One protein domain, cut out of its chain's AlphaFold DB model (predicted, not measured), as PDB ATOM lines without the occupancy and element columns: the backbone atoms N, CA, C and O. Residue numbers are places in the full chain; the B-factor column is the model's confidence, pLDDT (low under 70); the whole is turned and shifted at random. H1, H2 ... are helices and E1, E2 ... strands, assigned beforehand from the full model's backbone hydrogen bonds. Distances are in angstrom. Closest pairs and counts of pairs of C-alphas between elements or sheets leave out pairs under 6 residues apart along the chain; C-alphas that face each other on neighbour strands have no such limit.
ATOM      1  N   ASP A  46     271.523 264.367 198.058       96.06
ATOM      2  CA  ASP A  46     270.482 265.388 198.232       96.06
ATOM      3  C   ASP A  46     271.057 266.798 198.476       96.06
ATOM      4  O   ASP A  46     270.359 267.790 198.273       96.06
ATOM      5  N   ASP A  47     272.327 266.904 198.887       96.19
ATOM      6  CA  ASP A  47     273.048 268.171 199.072       96.19
ATOM      7  C   ASP A  47     273.777 268.621 197.779       96.19
ATOM      8  O   ASP A  47     274.710 269.428 197.851       96.19
ATOM      9  N   PHE A  48     273.406 268.077 196.609       97.06
ATOM     10  CA  PHE A  48     274.048 268.388 195.329       97.06
ATOM     11  C   PHE A  48     274.007 269.889 195.018       97.06
ATOM     12  O   PHE A  48     272.944 270.510 194.960       97.06
ATOM     13  N   GLU A  49     275.178 270.444 194.721       96.31
ATOM     14  CA  GLU A  49     275.352 271.829 194.297       96.31
ATOM     15  C   GLU A  49     276.367 271.892 193.154       96.31
ATOM     16  O   GLU A  49     277.410 271.236 193.184       96.31
ATOM     17  N   GLU A  50     276.067 272.700 192.140       96.31
ATOM     18  CA  GLU A  50     276.985 272.933 191.029       96.31
ATOM     19  C   GLU A  50     278.112 273.877 191.463       96.31
ATOM     20  O   GLU A  50     277.876 274.929 192.063       96.31
ATOM     21  N   SER A  51     279.348 273.521 191.123       94.44
ATOM     22  CA  SER A  51     280.498 274.393 191.325       94.44
ATOM     23  C   SER A  51     280.446 275.600 190.389       94.44
ATOM     24  O   SER A  51     280.044 275.530 189.222       94.44
ATOM     25  N   ASN A  52     280.922 276.734 190.901       92.25
ATOM     26  CA  ASN A  52     281.107 277.952 190.120       92.25
ATOM     27  C   ASN A  52     282.426 277.978 189.327       92.25
ATOM     28  O   ASN A  52     282.627 278.935 188.571       92.25
ATOM     29  N   GLY A  53     283.290 276.971 189.491       92.00
ATOM     30  CA  GLY A  53     284.554 276.830 188.766       92.00
ATOM     31  C   GLY A  53     284.377 276.448 187.290       92.00
ATOM     32  O   GLY A  53     283.275 276.500 186.739       92.00
ATOM     33  N   LEU A  54     285.483 276.062 186.638       95.12
ATOM     34  CA  LEU A  54     285.478 275.620 185.234       95.12
ATOM     35  C   LEU A  54     284.545 274.417 185.025       95.12
ATOM     36  O   LEU A  54     283.721 274.411 184.109       95.12
ATOM     37  N   ILE A  55     284.710 273.401 185.872       96.62
ATOM     38  CA  ILE A  55     283.873 272.206 185.903       96.62
ATOM     39  C   ILE A  55     282.800 272.447 186.957       96.62
ATOM     40  O   ILE A  55     283.106 272.552 188.144       96.62
ATOM     41  N   SER A  56     281.546 272.540 186.520       97.06
ATOM     42  CA  SER A  56     280.403 272.719 187.415       97.06
ATOM     43  C   SER A  56     280.076 271.421 188.143       97.06
ATOM     44  O   SER A  56     279.877 271.411 189.354       97.06
ATOM     45  N   TYR A  57     280.056 270.317 187.406       98.06
ATOM     46  CA  TYR A  57     279.936 268.953 187.909       98.06
ATOM     47  C   TYR A  57     280.328 267.998 186.774       98.06
ATOM     48  O   TYR A  57     280.596 268.427 185.648       98.06
ATOM     49  N   PHE A  58     280.348 266.700 187.039       98.19
ATOM     50  CA  PHE A  58     280.460 265.693 185.987       98.19
ATOM     51  C   PHE A  58     279.412 264.606 186.183       98.19
ATOM     52  O   PHE A  58     278.801 264.505 187.248       98.19
ATOM     53  N   THR A  59     279.157 263.830 185.141       97.75
ATOM     54  CA  THR A  59     278.257 262.682 185.200       97.75
ATOM     55  C   THR A  59     279.017 261.391 184.973       97.75
ATOM     56  O   THR A  59     280.064 261.390 184.324       97.75
ATOM     57  N   ILE A  60     278.492 260.296 185.516       95.38
ATOM     58  CA  ILE A  60     278.880 258.928 185.168       95.38
ATOM     59  C   ILE A  60     277.583 258.138 185.037       95.38
ATOM     60  O   ILE A  60     276.798 258.114 185.986       95.38
ATOM     61  N   ASP A  61     277.334 257.542 183.868       92.50
ATOM     62  CA  ASP A  61     276.077 256.833 183.575       92.50
ATOM     63  C   ASP A  61     274.841 257.667 183.976       92.50
ATOM     64  O   ASP A  61     273.985 257.221 184.736       92.50
ATOM     65  N   ASP A  62     274.804 258.928 183.530       93.69
ATOM     66  CA  ASP A  62     273.760 259.931 183.808       93.69
ATOM     67  C   ASP A  62     273.596 260.370 185.282       93.69
ATOM     68  O   ASP A  62     272.828 261.295 185.571       93.69
ATOM     69  N   HIS A  63     274.353 259.800 186.223       96.25
ATOM     70  CA  HIS A  63     274.345 260.226 187.623       96.25
ATOM     71  C   HIS A  63     275.223 261.455 187.814       96.25
ATOM     72  O   HIS A  63     276.404 261.447 187.468       96.25
ATOM     73  N   LYS A  64     274.660 262.516 188.398       97.62
ATOM     74  CA  LYS A  64     275.401 263.747 188.689       97.62
ATOM     75  C   LYS A  64     276.343 263.557 189.876       97.62
ATOM     76  O   LYS A  64     275.943 263.053 190.924       97.62
ATOM     77  N   ILE A  65     277.567 264.046 189.715       97.75
ATOM     78  CA  ILE A  65     278.618 264.049 190.728       97.75
ATOM     79  C   ILE A  65     279.111 265.485 190.883       97.75
ATOM     80  O   ILE A  65     279.751 266.036 189.983       97.75
ATOM     81  N   ALA A  66     278.777 266.105 192.017       97.69
ATOM     82  CA  ALA A  66     279.329 267.410 192.370       97.69
ATOM     83  C   ALA A  66     280.837 267.294 192.627       97.69
ATOM     84  O   ALA A  66     281.353 266.199 192.843       97.69
ATOM     85  N   ILE A  67     281.542 268.425 192.639       97.25
ATOM     86  CA  ILE A  67     282.959 268.460 193.016       97.25
ATOM     87  C   ILE A  67     283.060 268.172 194.528       97.25
ATOM     88  O   ILE A  67     282.636 269.016 195.317       97.25
ATOM     89  N   PRO A  68     283.555 266.993 194.955       96.94
ATOM     90  CA  PRO A  68     283.408 266.546 196.337       96.94
ATOM     91  C   PRO A  68     284.426 267.218 197.260       96.94
ATOM     92  O   PRO A  68     285.613 267.256 196.953       96.94
ATOM     93  N   GLU A  69     284.014 267.684 198.432       96.19
ATOM     94  CA  GLU A  69     284.930 268.308 199.397       96.19
ATOM     95  C   GLU A  69     285.508 267.298 200.397       96.19
ATOM     96  O   GLU A  69     286.585 267.515 200.968       96.19
ATOM     97  N   THR A  70     284.818 266.172 200.595       97.50
ATOM     98  CA  THR A  70     285.274 265.050 201.423       97.50
ATOM     99  C   THR A  70     285.274 263.741 200.644       97.50
ATOM    100  O   THR A  70     284.544 263.573 199.665       97.50
ATOM    101  N   VAL A  71     286.084 262.774 201.084       98.00
ATOM    102  CA  VAL A  71     286.077 261.434 200.475       98.00
ATOM    103  C   VAL A  71     284.697 260.787 200.614       98.00
ATOM    104  O   VAL A  71     284.224 260.155 199.678       98.00
ATOM    105  N   GLY A  72     284.030 260.964 201.756       97.94
ATOM    106  CA  GLY A  72     282.695 260.426 202.010       97.94
ATOM    107  C   GLY A  72     281.632 261.010 201.083       97.94
ATOM    108  O   GLY A  72     280.770 260.274 200.617       97.94
ATOM    109  N   GLU A  73     281.724 262.300 200.755       98.12
ATOM    110  CA  GLU A  73     280.853 262.923 199.757       98.12
ATOM    111  C   GLU A  73     281.060 262.277 198.383       98.12
ATOM    112  O   GLU A  73     280.093 261.886 197.730       98.12
ATOM    113  N   TYR A  74     282.317 262.068 197.976       98.19
ATOM    114  CA  TYR A  74     282.602 261.403 196.707       98.19
ATOM    115  C   TYR A  74     282.057 259.969 196.676       98.19
ATOM    116  O   TYR A  74     281.424 259.554 195.707       98.19
ATOM    117  N   VAL A  75     282.241 259.226 197.770       98.19
ATOM    118  CA  VAL A  75     281.702 257.872 197.944       98.19
ATOM    119  C   VAL A  75     280.178 257.864 197.839       98.19
ATOM    120  O   VAL A  75     279.634 256.977 197.188       98.19
ATOM    121  N   ASN A  76     279.482 258.832 198.437       98.19
ATOM    122  CA  ASN A  76     278.022 258.919 198.363       98.19
ATOM    123  C   ASN A  76     277.535 259.077 196.919       98.19
ATOM    124  O   ASN A  76     276.580 258.407 196.533       98.19
ATOM    125  N   TYR A  77     278.213 259.896 196.109       97.94
ATOM    126  CA  TYR A  77     277.892 260.007 194.686       97.94
ATOM    127  C   TYR A  77     278.180 258.707 193.926       97.94
ATOM    128  O   TYR A  77     277.326 258.252 193.167       97.94
ATOM    129  N   LEU A  78     279.345 258.092 194.152       97.12
ATOM    130  CA  LEU A  78     279.782 256.882 193.444       97.12
ATOM    131  C   LEU A  78     278.996 255.621 193.835       97.12
ATOM    132  O   LEU A  78     278.887 254.699 193.035       97.12
ATOM    133  N   LYS A  79     278.380 255.587 195.022       96.62
ATOM    134  CA  LYS A  79     277.480 254.496 195.437       96.62
ATOM    135  C   LYS A  79     276.217 254.382 194.576       96.62
ATOM    136  O   LYS A  79     275.543 253.360 194.642       96.62
ATOM    137  N   GLN A  80     275.897 255.396 193.770       95.69
ATOM    138  CA  GLN A  80     274.801 255.330 192.797       95.69
ATOM    139  C   GLN A  80     275.136 254.468 191.570       95.69
ATOM    140  O   GLN A  80     274.218 254.022 190.894       95.69
ATOM    141  N   ILE A  81     276.425 254.248 191.282       94.62
ATOM    142  CA  ILE A  81     276.895 253.534 190.080       94.62
ATOM    143  C   ILE A  81     277.592 252.202 190.396       94.62
ATOM    144  O   ILE A  81     277.994 251.488 189.478       94.62
ATOM    145  N   GLY A  82     277.790 251.879 191.678       95.00
ATOM    146  CA  GLY A  82     278.439 250.635 192.073       95.00
ATOM    147  C   GLY A  82     278.890 250.572 193.531       95.00
ATOM    148  O   GLY A  82     278.645 251.466 194.344       95.00
ATOM    149  N   THR A  83     279.595 249.492 193.867       96.56
ATOM    150  CA  THR A  83     280.174 249.285 195.202       96.56
ATOM    151  C   THR A  83     281.529 249.973 195.307       96.56
ATOM    152  O   THR A  83     282.433 249.713 194.514       96.56
ATOM    153  N   VAL A  84     281.691 250.834 196.316       97.44
ATOM    154  CA  VAL A  84     282.884 251.675 196.488       97.44
ATOM    155  C   VAL A  84     283.749 251.176 197.641       97.44
ATOM    156  O   VAL A  84     283.272 251.043 198.767       97.44
ATOM    157  N   THR A  85     285.040 250.971 197.384       97.38
ATOM    158  CA  THR A  85     286.040 250.624 198.405       97.38
ATOM    159  C   THR A  85     287.317 251.449 198.243       97.38
ATOM    160  O   THR A  85     287.555 252.073 197.207       97.38
ATOM    161  N   LEU A  86     288.134 251.512 199.293       96.31
ATOM    162  CA  LEU A  86     289.373 252.280 199.312       96.31
ATOM    163  C   LEU A  86     290.562 251.448 198.822       96.31
ATOM    164  O   LEU A  86     290.913 250.441 199.436       96.31
ATOM    165  N   ASN A  87     291.272 251.943 197.805       92.19
ATOM    166  CA  ASN A  87     292.469 251.304 197.254       92.19
ATOM    167  C   ASN A  87     292.254 249.788 197.014       92.19
ATOM    168  O   ASN A  87     291.149 249.326 196.748       92.19
ATOM    169  N   SER A  88     293.311 248.992 197.169       81.00
ATOM    170  CA  SER A  88     293.252 247.530 197.149       81.00
ATOM    171  C   SER A  88     292.903 246.905 198.507       81.00
ATOM    172  O   SER A  88     292.983 245.684 198.644       81.00
ATOM    173  N   THR A  89     292.554 247.700 199.532       81.94
ATOM    174  CA  THR A  89     292.211 247.147 200.858       81.94
ATOM    175  C   THR A  89     290.822 246.518 200.871       81.94
ATOM    176  O   THR A  89     290.552 245.678 201.727       81.94
ATOM    177  N   GLY A  90     289.950 246.921 199.937       87.62
ATOM    178  CA  GLY A  90     288.568 246.450 199.848       87.62
ATOM    179  C   GLY A  90     287.671 246.953 200.983       87.62
ATOM    180  O   GLY A  90     286.572 246.440 201.159       87.62
ATOM    181  N   GLN A  91     288.131 247.928 201.772       95.75
ATOM    182  CA  GLN A  91     287.383 248.472 202.909       95.75
ATOM    183  C   GLN A  91     286.582 249.712 202.508       95.75
ATOM    184  O   GLN A  91     287.048 250.512 201.692       95.75
ATOM    185  N   ASP A  92     285.408 249.911 203.112       96.38
ATOM    186  CA  ASP A  92     284.659 251.162 202.961       96.38
ATOM    187  C   ASP A  92     285.459 252.313 203.619       96.38
ATOM    188  O   ASP A  92     285.945 252.163 204.747       96.38
ATOM    189  N   PRO A  93     285.626 253.478 202.959       96.38
ATOM    190  CA  PRO A  93     286.343 254.624 203.529       96.38
ATOM    191  C   PRO A  93     285.835 255.109 204.901       96.38
ATOM    192  O   PRO A  93     286.571 255.784 205.624       96.38
ATOM    193  N   SER A  94     284.592 254.803 205.276       96.25
ATOM    194  CA  SER A  94     284.032 255.111 206.601       96.25
ATOM    195  C   SER A  94     284.541 254.196 207.720       96.25
ATOM    196  O   SER A  94     284.439 254.539 208.897       96.25
ATOM    197  N   GLU A  95     285.157 253.066 207.381       95.94
ATOM    198  CA  GLU A  95     285.689 252.109 208.352       95.94
ATOM    199  C   GLU A  95     287.189 252.311 208.605       95.94
ATOM    200  O   GLU A  95     287.684 251.996 209.691       95.94
ATOM    201  N   VAL A  96     287.902 252.909 207.648       96.38
ATOM    202  CA  VAL A  96     289.356 253.108 207.693       96.38
ATOM    203  C   VAL A  96     289.725 254.343 208.512       96.38
ATOM    204  O   VAL A  96     289.271 255.449 208.219       96.38
ATOM    205  N   ASP A  97     290.598 254.172 209.506       96.62
ATOM    206  CA  ASP A  97     291.150 255.280 210.289       96.62
ATOM    207  C   ASP A  97     292.255 256.019 209.522       96.62
ATOM    208  O   ASP A  97     293.181 255.419 208.974       96.62
ATOM    209  N   LEU A  98     292.196 257.348 209.553       96.44
ATOM    210  CA  LEU A  98     293.232 258.252 209.083       96.44
ATOM    211  C   LEU A  98     293.811 259.006 210.293       96.44
ATOM    212  O   LEU A  98     293.107 259.820 210.902       96.44
ATOM    213  N   PRO A  99     295.078 258.758 210.676       96.88
ATOM    214  CA  PRO A  99     295.676 259.401 211.841       96.88
ATOM    215  C   PRO A  99     295.779 260.919 211.666       96.88
ATOM    216  O   PRO A  99     295.640 261.454 210.562       96.88
ATOM    217  N   LYS A 100     296.044 261.625 212.771       94.44
ATOM    218  CA  LYS A 100     296.363 263.062 212.769       94.44
ATOM    219  C   LYS A 100     297.426 263.374 211.708       94.44
ATOM    220  O   LYS A 100     298.421 262.660 211.633       94.44
ATOM    221  N   GLU A 101     297.222 264.451 210.944       91.00
ATOM    222  CA  GLU A 101     298.122 264.875 209.848       91.00
ATOM    223  C   GLU A 101     298.308 263.808 208.749       91.00
ATOM    224  O   GLU A 101     299.166 263.942 207.881       91.00
ATOM    225  N   GLY A 102     297.484 262.754 208.758       94.56
ATOM    226  CA  GLY A 102     297.499 261.706 207.755       94.56
ATOM    227  C   GLY A 102     297.153 262.259 206.378       94.56
ATOM    228  O   GLY A 102     296.198 263.022 206.218       94.56
ATOM    229  N   ILE A 103     297.923 261.838 205.384       95.56
ATOM    230  CA  ILE A 103     297.694 262.123 203.970       95.56
ATOM    231  C   ILE A 103     297.581 260.805 203.215       95.56
ATOM    232  O   ILE A 103     298.177 259.797 203.602       95.56
ATOM    233  N   SER A 104     296.813 260.809 202.134       92.56
ATOM    234  CA  SER A 104     296.779 259.686 201.208       92.56
ATOM    235  C   SER A 104     298.145 259.474 200.545       92.56
ATOM    236  O   SER A 104     298.989 260.373 200.483       92.56
ATOM    237  N   SER A 105     298.344 258.293 199.960       90.75
ATOM    238  CA  SER A 105     299.446 258.092 199.021       90.75
ATOM    239  C   SER A 105     299.229 258.920 197.742       90.75
ATOM    240  O   SER A 105     298.126 259.399 197.464       90.75
ATOM    241  N   MET A 106     300.283 259.074 196.935       87.81
ATOM    242  CA  MET A 106     300.199 259.779 195.645       87.81
ATOM    243  C   MET A 106     299.326 259.067 194.605       87.81
ATOM    244  O   MET A 106     298.914 259.709 193.640       87.81
ATOM    245  N   VAL A 107     299.086 257.770 194.806       86.81
ATOM    246  CA  VAL A 107     298.374 256.856 193.902       86.81
ATOM    247  C   VAL A 107     297.117 256.287 194.562       86.81
ATOM    248  O   VAL A 107     296.709 255.177 194.240       86.81
ATOM    249  N   ALA A 108     296.540 257.000 195.531       94.88
ATOM    250  CA  ALA A 108     295.301 256.568 196.158       94.88
ATOM    251  C   ALA A 108     294.128 256.654 195.166       94.88
ATOM    252  O   ALA A 108     294.086 257.525 194.294       94.88
ATOM    253  N   TYR A 109     293.182 255.729 195.299       96.62
ATOM    254  CA  TYR A 109     291.987 255.660 194.466       96.62
ATOM    255  C   TYR A 109     290.798 255.101 195.245       96.62
ATOM    256  O   TYR A 109     290.949 254.366 196.226       96.62
ATOM    257  N   LEU A 110     289.604 255.444 194.775       97.38
ATOM    258  CA  LEU A 110     288.381 254.721 195.084       97.38
ATOM    259  C   LEU A 110     288.191 253.653 194.010       97.38
ATOM    260  O   LEU A 110     288.162 253.957 192.817       97.38
ATOM    261  N   ASN A 111     288.105 252.403 194.446       96.12
ATOM    262  CA  ASN A 111     287.745 251.282 193.599       96.12
ATOM    263  C   ASN A 111     286.221 251.223 193.517       96.12
ATOM    264  O   ASN A 111     285.565 251.098 194.551       96.12
ATOM    265  N   VAL A 112     285.675 251.297 192.308       95.38
ATOM    266  CA  VAL A 112     284.235 251.220 192.062       95.38
ATOM    267  C   VAL A 112     283.962 249.986 191.220       95.38
ATOM    268  O   VAL A 112     284.310 249.942 190.041       95.38
ATOM    269  N   GLU A 113     283.375 248.972 191.849       94.81
ATOM    270  CA  GLU A 113     282.813 247.819 191.150       94.81
ATOM    271  C   GLU A 113     281.439 248.224 190.620       94.81
ATOM    272  O   GLU A 113     280.497 248.394 191.397       94.81
ATOM    273  N   LEU A 114     281.371 248.456 189.313       92.56
ATOM    274  CA  LEU A 114     280.173 248.893 188.610       92.56
ATOM    275  C   LEU A 114     279.142 247.760 188.562       92.56
ATOM    276  O   LEU A 114     279.491 246.579 188.596       92.56
ATOM    277  N   ASP A 115     277.868 248.105 188.391       88.62
ATOM    278  CA  ASP A 115     276.770 247.122 188.347       88.62
ATOM    279  C   ASP A 115     276.911 246.077 187.223       88.62
ATOM    280  O   ASP A 115     276.326 244.992 187.280       88.62
ATOM    281  N   ASN A 116     277.696 246.385 186.187       86.19
ATOM    282  CA  ASN A 116     278.002 245.469 185.089       86.19
ATOM    283  C   ASN A 116     279.166 244.497 185.397       86.19
ATOM    284  O   ASN A 116     279.491 243.664 184.548       86.19
ATOM    285  N   GLY A 117     279.773 244.591 186.583       88.56
ATOM    286  CA  GLY A 117     280.913 243.795 187.038       88.56
ATOM    287  C   GLY A 117     282.284 244.336 186.622       88.56
ATOM    288  O   GLY A 117     283.301 243.756 187.005       88.56
ATOM    289  N   ASP A 118     282.340 245.427 185.854       91.00
ATOM    290  CA  ASP A 118     283.603 246.084 185.536       91.00
ATOM    291  C   ASP A 118     284.120 246.875 186.755       91.00
ATOM    292  O   ASP A 118     283.351 247.386 187.568       91.00
ATOM    293  N   VAL A 119     285.443 247.025 186.870       92.19
ATOM    294  CA  VAL A 119     286.078 247.760 187.975       92.19
ATOM    295  C   VAL A 119     286.777 249.014 187.464       92.19
ATOM    296  O   VAL A 119     287.689 248.945 186.633       92.19
ATOM    297  N   ALA A 120     286.360 250.168 187.980       93.12
ATOM    298  CA  ALA A 120     286.964 251.462 187.693       93.12
ATOM    299  C   ALA A 120     287.771 251.981 188.887       93.12
ATOM    300  O   ALA A 120     287.383 251.813 190.046       93.12
ATOM    301  N   HIS A 121     288.881 252.664 188.601       94.56
ATOM    302  CA  HIS A 121     289.657 253.386 189.606       94.56
ATOM    303  C   HIS A 121     289.466 254.887 189.421       94.56
ATOM    304  O   HIS A 121     289.832 255.443 188.386       94.56
ATOM    305  N   LEU A 122     288.928 255.548 190.443       95.50
ATOM    306  CA  LEU A 122     288.834 257.002 190.483       95.50
ATOM    307  C   LEU A 122     289.919 257.523 191.416       95.50
ATOM    308  O   LEU A 122     289.870 257.325 192.632       95.50
ATOM    309  N   TYR A 123     290.934 258.145 190.826       95.88
ATOM    310  CA  TYR A 123     292.113 258.602 191.546       95.88
ATOM    311  C   TYR A 123     291.783 259.837 192.374       95.88
ATOM    312  O   TYR A 123     291.115 260.766 191.917       95.88
ATOM    313  N   LEU A 124     292.279 259.861 193.607       97.50
ATOM    314  CA  LEU A 124     292.099 260.991 194.504       97.50
ATOM    315  C   LEU A 124     293.258 261.110 195.483       97.50
ATOM    316  O   LEU A 124     293.966 260.148 195.778       97.50
ATOM    317  N   ARG A 125     293.427 262.305 196.034       98.00
ATOM    318  CA  ARG A 125     294.250 262.529 197.217       98.00
ATOM    319  C   ARG A 125     293.418 263.205 198.279       98.00
ATOM    320  O   ARG A 125     292.509 263.974 197.973       98.00
ATOM    321  N   TYR A 126     293.739 262.904 199.524       97.44
ATOM    322  CA  TYR A 126     293.027 263.445 200.666       97.44
ATOM    323  C   TYR A 126     293.968 263.667 201.841       97.44
ATOM    324  O   TYR A 126     295.017 263.030 201.960       97.44
ATOM    325  N   LYS A 127     293.580 264.583 202.726       96.81
ATOM    326  CA  LYS A 127     294.298 264.877 203.965       96.81
ATOM    327  C   LYS A 127     293.334 264.923 205.137       96.81
ATOM    328  O   LYS A 127     292.190 265.345 204.988       96.81
ATOM    329  N   ASN A 128     293.812 264.535 206.311       96.44
ATOM    330  CA  ASN A 128     293.112 264.778 207.560       96.44
ATOM    331  C   ASN A 128     293.163 266.285 207.874       96.44
ATOM    332  O   ASN A 128     294.256 266.800 208.128       96.44
ATOM    333  N   PRO A 129     292.026 267.005 207.874       93.56
ATOM    334  CA  PRO A 129     292.012 268.435 208.173       93.56
ATOM    335  C   PRO A 129     292.082 268.727 209.681       93.56
ATOM    336  O   PRO A 129     292.089 269.886 210.090       93.56
ATOM    337  N   THR A 130     292.102 267.700 210.533       92.75
ATOM    338  CA  THR A 130     291.973 267.833 211.986       92.75
ATOM    339  C   THR A 130     293.248 267.436 212.733       92.75
ATOM    340  O   THR A 130     294.183 266.832 212.206       92.75
ATOM    341  N   LYS A 131     293.265 267.746 214.035       92.88
ATOM    342  CA  LYS A 131     294.322 267.331 214.970       92.88
ATOM    343  C   LYS A 131     294.039 265.981 215.648       92.88
ATOM    344  O   LYS A 131     294.732 265.645 216.606       92.88
ATOM    345  N   LYS A 132     293.021 265.235 215.218       95.12
ATOM    346  CA  LYS A 132     292.609 263.946 215.798       95.12
ATOM    347  C   LYS A 132     292.606 262.876 214.706       95.12
ATOM    348  O   LYS A 132     292.620 263.209 213.526       95.12
ATOM    349  N   THR A 133     292.603 261.602 215.084       96.44
ATOM    350  CA  THR A 133     292.282 260.530 214.130       96.44
ATOM    351  C   THR A 133     290.827 260.682 213.693       96.44
ATOM    352  O   THR A 133     289.966 260.923 214.538       96.44
ATOM    353  N   ILE A 134     290.585 260.555 212.393       96.25
ATOM    354  CA  ILE A 134     289.257 260.603 211.766       96.25
ATOM    355  C   ILE A 134     289.068 259.361 210.899       96.25
ATOM    356  O   ILE A 134     290.020 258.608 210.691       96.25
ATOM    357  N   LYS A 135     287.880 259.167 210.335       97.00
ATOM    358  CA  LYS A 135     287.695 258.205 209.245       97.00
ATOM    359  C   LYS A 135     288.157 258.789 207.915       97.00
ATOM    360  O   LYS A 135     288.066 259.994 207.697       97.00
ATOM    361  N   VAL A 136     288.608 257.945 206.987       97.19
ATOM    362  CA  VAL A 136     288.987 258.399 205.636       97.19
ATOM    363  C   VAL A 136     287.814 259.106 204.951       97.19
ATOM    364  O   VAL A 136     288.037 260.116 204.298       97.19
ATOM    365  N   SER A 137     286.573 258.659 205.169       97.38
ATOM    366  CA  SER A 137     285.364 259.343 204.672       97.38
ATOM    367  C   SER A 137     285.237 260.814 205.112       97.38
ATOM    368  O   SER A 137     284.650 261.619 204.396       97.38
ATOM    369  N   GLU A 138     285.828 261.194 206.243       97.38
ATOM    370  CA  GLU A 138     285.816 262.568 206.755       97.38
ATOM    371  C   GLU A 138     287.001 263.402 206.231       97.38
ATOM    372  O   GLU A 138     287.074 264.609 206.468       97.38
ATOM    373  N   ALA A 139     287.959 262.781 205.536       97.06
ATOM    374  CA  ALA A 139     289.140 263.463 205.028       97.06
ATOM    375  C   ALA A 139     288.774 264.439 203.903       97.06
ATOM    376  O   ALA A 139     287.944 264.136 203.042       97.06
ATOM    377  N   SER A 140     289.434 265.600 203.884       97.12
ATOM    378  CA  SER A 140     289.263 266.584 202.816       97.12
ATOM    379  C   SER A 140     289.956 266.106 201.551       97.12
ATOM    380  O   SER A 140     291.131 265.730 201.606       97.12
ATOM    381  N   VAL A 141     289.256 266.167 200.420       97.69
ATOM    382  CA  VAL A 141     289.859 265.927 199.104       97.69
ATOM    383  C   VAL A 141     290.820 267.074 198.794       97.69
ATOM    384  O   VAL A 141     290.534 268.239 199.058       97.69
ATOM    385  N   THR A 142     292.000 266.736 198.287       97.25
ATOM    386  CA  THR A 142     293.022 267.703 197.853       97.25
ATOM    387  C   THR A 142     293.317 267.604 196.363       97.25
ATOM    388  O   THR A 142     293.843 268.538 195.763       97.25
ATOM    389  N   PHE A 143     292.974 266.470 195.758       98.00
ATOM    390  CA  PHE A 143     293.098 266.223 194.334       98.00
ATOM    391  C   PHE A 143     292.082 265.161 193.928       98.00
ATOM    392  O   PHE A 143     291.900 264.187 194.659       98.00
ATOM    393  N   LEU A 144     291.490 265.298 192.751       96.88
ATOM    394  CA  LEU A 144     290.774 264.217 192.079       96.88
ATOM    395  C   LEU A 144     291.193 264.149 190.621       96.88
ATOM    396  O   LEU A 144     291.546 265.163 190.022       96.88
ATOM    397  N   GLU A 145     291.128 262.955 190.052       96.69
ATOM    398  CA  GLU A 145     291.362 262.728 188.636       96.69
ATOM    399  C   GLU A 145     290.428 261.636 188.118       96.69
ATOM    400  O   GLU A 145     290.296 260.560 188.708       96.69
ATOM    401  N   VAL A 146     289.793 261.934 186.989       96.06
ATOM    402  CA  VAL A 146     288.887 261.035 186.280       96.06
ATOM    403  C   VAL A 146     289.426 260.853 184.873       96.06
ATOM    404  O   VAL A 146     289.702 261.829 184.170       96.06
ATOM    405  N   LYS A 147     289.599 259.595 184.469       92.88
ATOM    406  CA  LYS A 147     290.219 259.220 183.201       92.88
ATOM    407  C   LYS A 147     289.362 258.237 182.430       92.88
ATOM    408  O   LYS A 147     288.747 257.342 183.002       92.88
ATOM    409  N   TYR A 148     289.413 258.401 181.117       92.00
ATOM    410  CA  TYR A 148     288.988 257.412 180.147       92.00
ATOM    411  C   TYR A 148     289.931 257.487 178.948       92.00
ATOM    412  O   TYR A 148     289.894 258.421 178.143       92.00
ATOM    413  N   ASP A 149     290.799 256.493 178.829       88.62
ATOM    414  CA  ASP A 149     291.696 256.322 177.699       88.62
ATOM    415  C   ASP A 149     291.574 254.878 177.184       88.62
ATOM    416  O   ASP A 149     292.246 253.975 177.693       88.62
ATOM    417  N   PRO A 150     290.751 254.642 176.140       84.94
ATOM    418  CA  PRO A 150     290.566 253.324 175.523       84.94
ATOM    419  C   PRO A 150     291.867 252.659 175.066       84.94
ATOM    420  O   PRO A 150     291.929 251.442 174.895       84.94
ATOM    421  N   LEU A 151     292.901 253.465 174.832       85.12
ATOM    422  CA  LEU A 151     294.190 253.036 174.319       85.12
ATOM    423  C   LEU A 151     295.238 252.912 175.440       85.12
ATOM    424  O   LEU A 151     296.397 252.617 175.147       85.12
ATOM    425  N   SER A 152     294.898 253.186 176.707       87.00
ATOM    426  CA  SER A 152     295.823 253.028 177.841       87.00
ATOM    427  C   SER A 152     296.348 251.588 177.931       87.00
ATOM    428  O   SER A 152     295.689 250.642 177.508       87.00
ATOM    429  N   GLU A 153     297.543 251.379 178.469       87.31
ATOM    430  CA  GLU A 153     297.972 250.023 178.852       87.31
ATOM    431  C   GLU A 153     297.368 249.619 180.202       87.31
ATOM    432  O   GLU A 153     297.172 248.437 180.468       87.31
ATOM    433  N   ASN A 154     297.003 250.608 181.017       87.19
ATOM    434  CA  ASN A 154     296.315 250.419 182.279       87.19
ATOM    435  C   ASN A 154     294.830 250.114 182.025       87.19
ATOM    436  O   ASN A 154     294.116 250.925 181.434       87.19
ATOM    437  N   GLU A 155     294.365 248.939 182.450       88.44
ATOM    438  CA  GLU A 155     292.986 248.495 182.212       88.44
ATOM    439  C   GLU A 155     291.958 249.377 182.925       88.44
ATOM    440  O   GLU A 155     290.912 249.662 182.350       88.44
ATOM    441  N   PHE A 156     292.288 249.901 184.108       88.50
ATOM    442  CA  PHE A 156     291.377 250.743 184.889       88.50
ATOM    443  C   PHE A 156     291.019 252.055 184.182       88.50
ATOM    444  O   PHE A 156     289.890 252.531 184.298       88.50
ATOM    445  N   ASP A 157     291.942 252.602 183.383       87.69
ATOM    446  CA  ASP A 157     291.705 253.825 182.608       87.69
ATOM    447  C   ASP A 157     290.749 253.587 181.425       87.69
ATOM    448  O   ASP A 157     290.371 254.534 180.746       87.69
ATOM    449  N   LYS A 158     290.354 252.341 181.134       89.19
ATOM    450  CA  LYS A 158     289.421 251.997 180.044       89.19
ATOM    451  C   LYS A 158     287.998 251.757 180.530       89.19
ATOM    452  O   LYS A 158     287.099 251.585 179.702       89.19
ATOM    453  N   THR A 159     287.806 251.661 181.841       86.62
ATOM    454  CA  THR A 159     286.581 251.095 182.401       86.62
ATOM    455  C   THR A 159     285.462 252.119 182.525       86.62
ATOM    456  O   THR A 159     284.316 251.820 182.200       86.62
ATOM    457  N   LEU A 160     285.792 253.332 182.966       88.31
ATOM    458  CA  LEU A 160     284.804 254.349 183.308       88.31
ATOM    459  C   LEU A 160     284.258 255.035 182.046       88.31
ATOM    460  O   LEU A 160     284.839 255.991 181.535       88.31
ATOM    461  N   LYS A 161     283.165 254.492 181.507       88.50
ATOM    462  CA  LYS A 161     282.476 254.984 180.302       88.50
ATOM    463  C   LYS A 161     281.373 255.979 180.665       88.50
ATOM    464  O   LYS A 161     281.055 256.163 181.834       88.50
ATOM    465  N   ASN A 162     280.787 256.601 179.637       92.50
ATOM    466  CA  ASN A 162     279.641 257.511 179.759       92.50
ATOM    467  C   ASN A 162     279.882 258.645 180.766       92.50
ATOM    468  O   ASN A 162     278.984 259.045 181.502       92.50
ATOM    469  N   VAL A 163     281.122 259.136 180.795       95.94
ATOM    470  CA  VAL A 163     281.498 260.280 181.614       95.94
ATOM    471  C   VAL A 163     281.306 261.547 180.799       95.94
ATOM    472  O   VAL A 163     281.816 261.657 179.681       95.94
ATOM    473  N   GLU A 164     280.616 262.530 181.365       97.50
ATOM    474  CA  GLU A 164     280.512 263.859 180.770       97.50
ATOM    475  C   GLU A 164     280.947 264.934 181.758       97.50
ATOM    476  O   GLU A 164     280.538 264.951 182.915       97.50
ATOM    477  N   VAL A 165     281.776 265.866 181.292       97.31
ATOM    478  CA  VAL A 165     282.213 267.018 182.083       97.31
ATOM    479  C   VAL A 165     281.303 268.190 181.760       97.31
ATOM    480  O   VAL A 165     281.280 268.663 180.622       97.31
ATOM    481  N   VAL A 166     280.551 268.665 182.748       97.75
ATOM    482  CA  VAL A 166     279.621 269.778 182.572       97.75
ATOM    483  C   VAL A 166     280.296 271.073 182.998       97.75
ATOM    484  O   VAL A 166     280.777 271.217 184.121       97.75
ATOM    485  N   THR A 167     280.327 272.027 182.075       95.00
ATOM    486  CA  THR A 167     280.850 273.378 182.287       95.00
ATOM    487  C   THR A 167     279.745 274.399 182.042       95.00
ATOM    488  O   THR A 167     278.741 274.100 181.389       95.00
ATOM    489  N   LYS A 168     279.964 275.648 182.457       90.75
ATOM    490  CA  LYS A 168     279.042 276.765 182.175       90.75
ATOM    491  C   LYS A 168     278.775 276.991 180.681       90.75
ATOM    492  O   LYS A 168     277.727 277.518 180.320       90.75
ATOM    493  N   ASN A 169     279.714 276.599 179.822       90.81
ATOM    494  CA  ASN A 169     279.654 276.832 178.378       90.81
ATOM    495  C   ASN A 169     279.165 275.606 177.589       90.81
ATOM    496  O   ASN A 169     279.015 275.678 176.368       90.81
ATOM    497  N   GLY A 170     278.926 274.481 178.266       92.69
ATOM    498  CA  GLY A 170     278.446 273.247 177.659       92.69
ATOM    499  C   GLY A 170     279.091 271.994 178.241       92.69
ATOM    500  O   GLY A 170     279.894 272.045 179.174       92.69
ATOM    501  N   THR A 171     278.734 270.864 177.646       96.00
ATOM    502  CA  THR A 171     279.144 269.533 178.091       96.00
ATOM    503  C   THR A 171     280.242 268.975 177.192       96.00
ATOM    504  O   THR A 171     280.146 269.030 175.962       96.00
ATOM    505  N   VAL A 172     281.292 268.430 177.803       95.56
ATOM    506  CA  VAL A 172     282.415 267.786 177.120       95.56
ATOM    507  C   VAL A 172     282.369 266.285 177.422       95.56
ATOM    508  O   VAL A 172     282.686 265.891 178.546       95.56
ATOM    509  N   PRO A 173     281.988 265.432 176.456       95.38
ATOM    510  CA  PRO A 173     281.979 263.994 176.669       95.38
ATOM    511  C   PRO A 173     283.410 263.462 176.739       95.38
ATOM    512  O   PRO A 173     284.273 263.817 175.930       95.38
ATOM    513  N   LEU A 174     283.643 262.578 177.698       93.75
ATOM    514  CA  LEU A 174     284.881 261.839 177.866       93.75
ATOM    515  C   LEU A 174     284.702 260.451 177.221       93.75
ATOM    516  O   LEU A 174     284.509 259.434 177.876       93.75
ATOM    517  N   ASP A 175     284.699 260.438 175.885       90.69
ATOM    518  CA  ASP A 175     284.305 259.290 175.052       90.69
ATOM    519  C   ASP A 175     285.444 258.722 174.184       90.69
ATOM    520  O   ASP A 175     285.224 257.857 173.330       90.69
TER     521      ASP A 175
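What this domain is: This is residues 46 to 175 of the 231 residues of an uncharacterized protein of Coprobacillus sp. AF33-1AC (UniProt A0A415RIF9). A strongly twisted sheet of four strands, E3 E4 E5 E6, curls round the short helix H1, while a second sheet of four strands, E2 E1 E7 E8, makes one end of the domain and is only grazed by H1. The short H2 sits on the face of the first sheet opposite to H1, and the long links around residues 98 and 132 reach out at the other end. The printed part has 130 residues, with named elements in the order E1 E2 H1 E3 E4 E5 E6 H2 E7 E8, and both sheets are antiparallel. The class is mixed, helices and strands, though named elements hold only 59 of the residues. The whole is compact, with a radius of gyration of the C-alphas of 14.6 A and spans of 41 by 33 by 25 A.

How they stand to each other: E1, residues 55 to 60, and E2, residues 63 to 65, form a hairpin, with N 65 and O 58 at 2.8 A. H1, residues 71 to 78, follows; its closest C-alphas to E2 are those of Tyr 77 and Ile 65, 5.7 A apart. E3, residues 82 to 86, E4, residues 109 to 114, E5, residues 119 to 127, and E6, residues 140 to 147, form a meander, each strand the antiparallel neighbour of the one before. N 83 and O 113 are 2.8 A apart across E3 and E4, N 110 and O 122 2.9 A across E4 and E5, and N 125 and O 143 2.8 A across E5 and E6. The pairing is staggered: E5 pairs with E4 over residues 119 to 123 and with E6 over residues 123 to 127. E6 bends by 52 degrees at residue 143. This sheet curls round H1, whose closest C-alphas to E6 are those of Val 71 and Val 141, 6.0 A, and to E3 those of Val 75 and Val 84, 6.5 A. H2, residues 155 to 158, is on the opposite face from H1, at a height over the sheet of 4.0 A, only just above the sheet's level, and over none of the strands. Its closest C-alphas to E5 are those of Phe 156 and Ala 120, 5.3 A. E7, residues 163 to 167, is the antiparallel neighbour of E1, at 161 degrees, with N 59 and O 164 at 2.8 A. E7 and E8, residues 170 to 174, form a hairpin, with N 172 and O 165 at 2.8 A. E2 and E8 are the edge strands of that sheet, and H1 only grazes it, with residues 73 to 78. E1 is apart from E3, E4, E5 and E6. In H1 every O i to N i+4 pair is within hydrogen-bond range; H2 is too short for such a pair, and its one O i to N i+3 pair is within range.

Where its parts are: E1 begins at C-alpha 55, (283.873, 272.206, 185.903), and is 14.2 A long. H1 measures 10.5 A from C-alpha 71, (286.077, 261.434, 200.475), to C-alpha 78. E3 is 13.2 A long, E4 14.8 A, E5, the longest strand, 24.8 A, and E6 21.0 A. E2 spans 6.5 A and H2 5.4 A. E7 and E8 are each 13.1 A long, and E8 ends at C-alpha 174, (284.881, 261.839, 177.866).

The domain as a whole: The two C-alphas farthest apart are those of Lys 131 and Leu 151, 43.1 A. The long links are E3 to E4, with 22 residues, and E5 to E6, with 12; residues 97 to 98 of the one pair with residues 134 to 135 of the other, antiparallel. The printed part, residues 46 to 175, has no cut. Its mean pLDDT is 94.3 and no printed residue is under 70; H2 has a mean of 88.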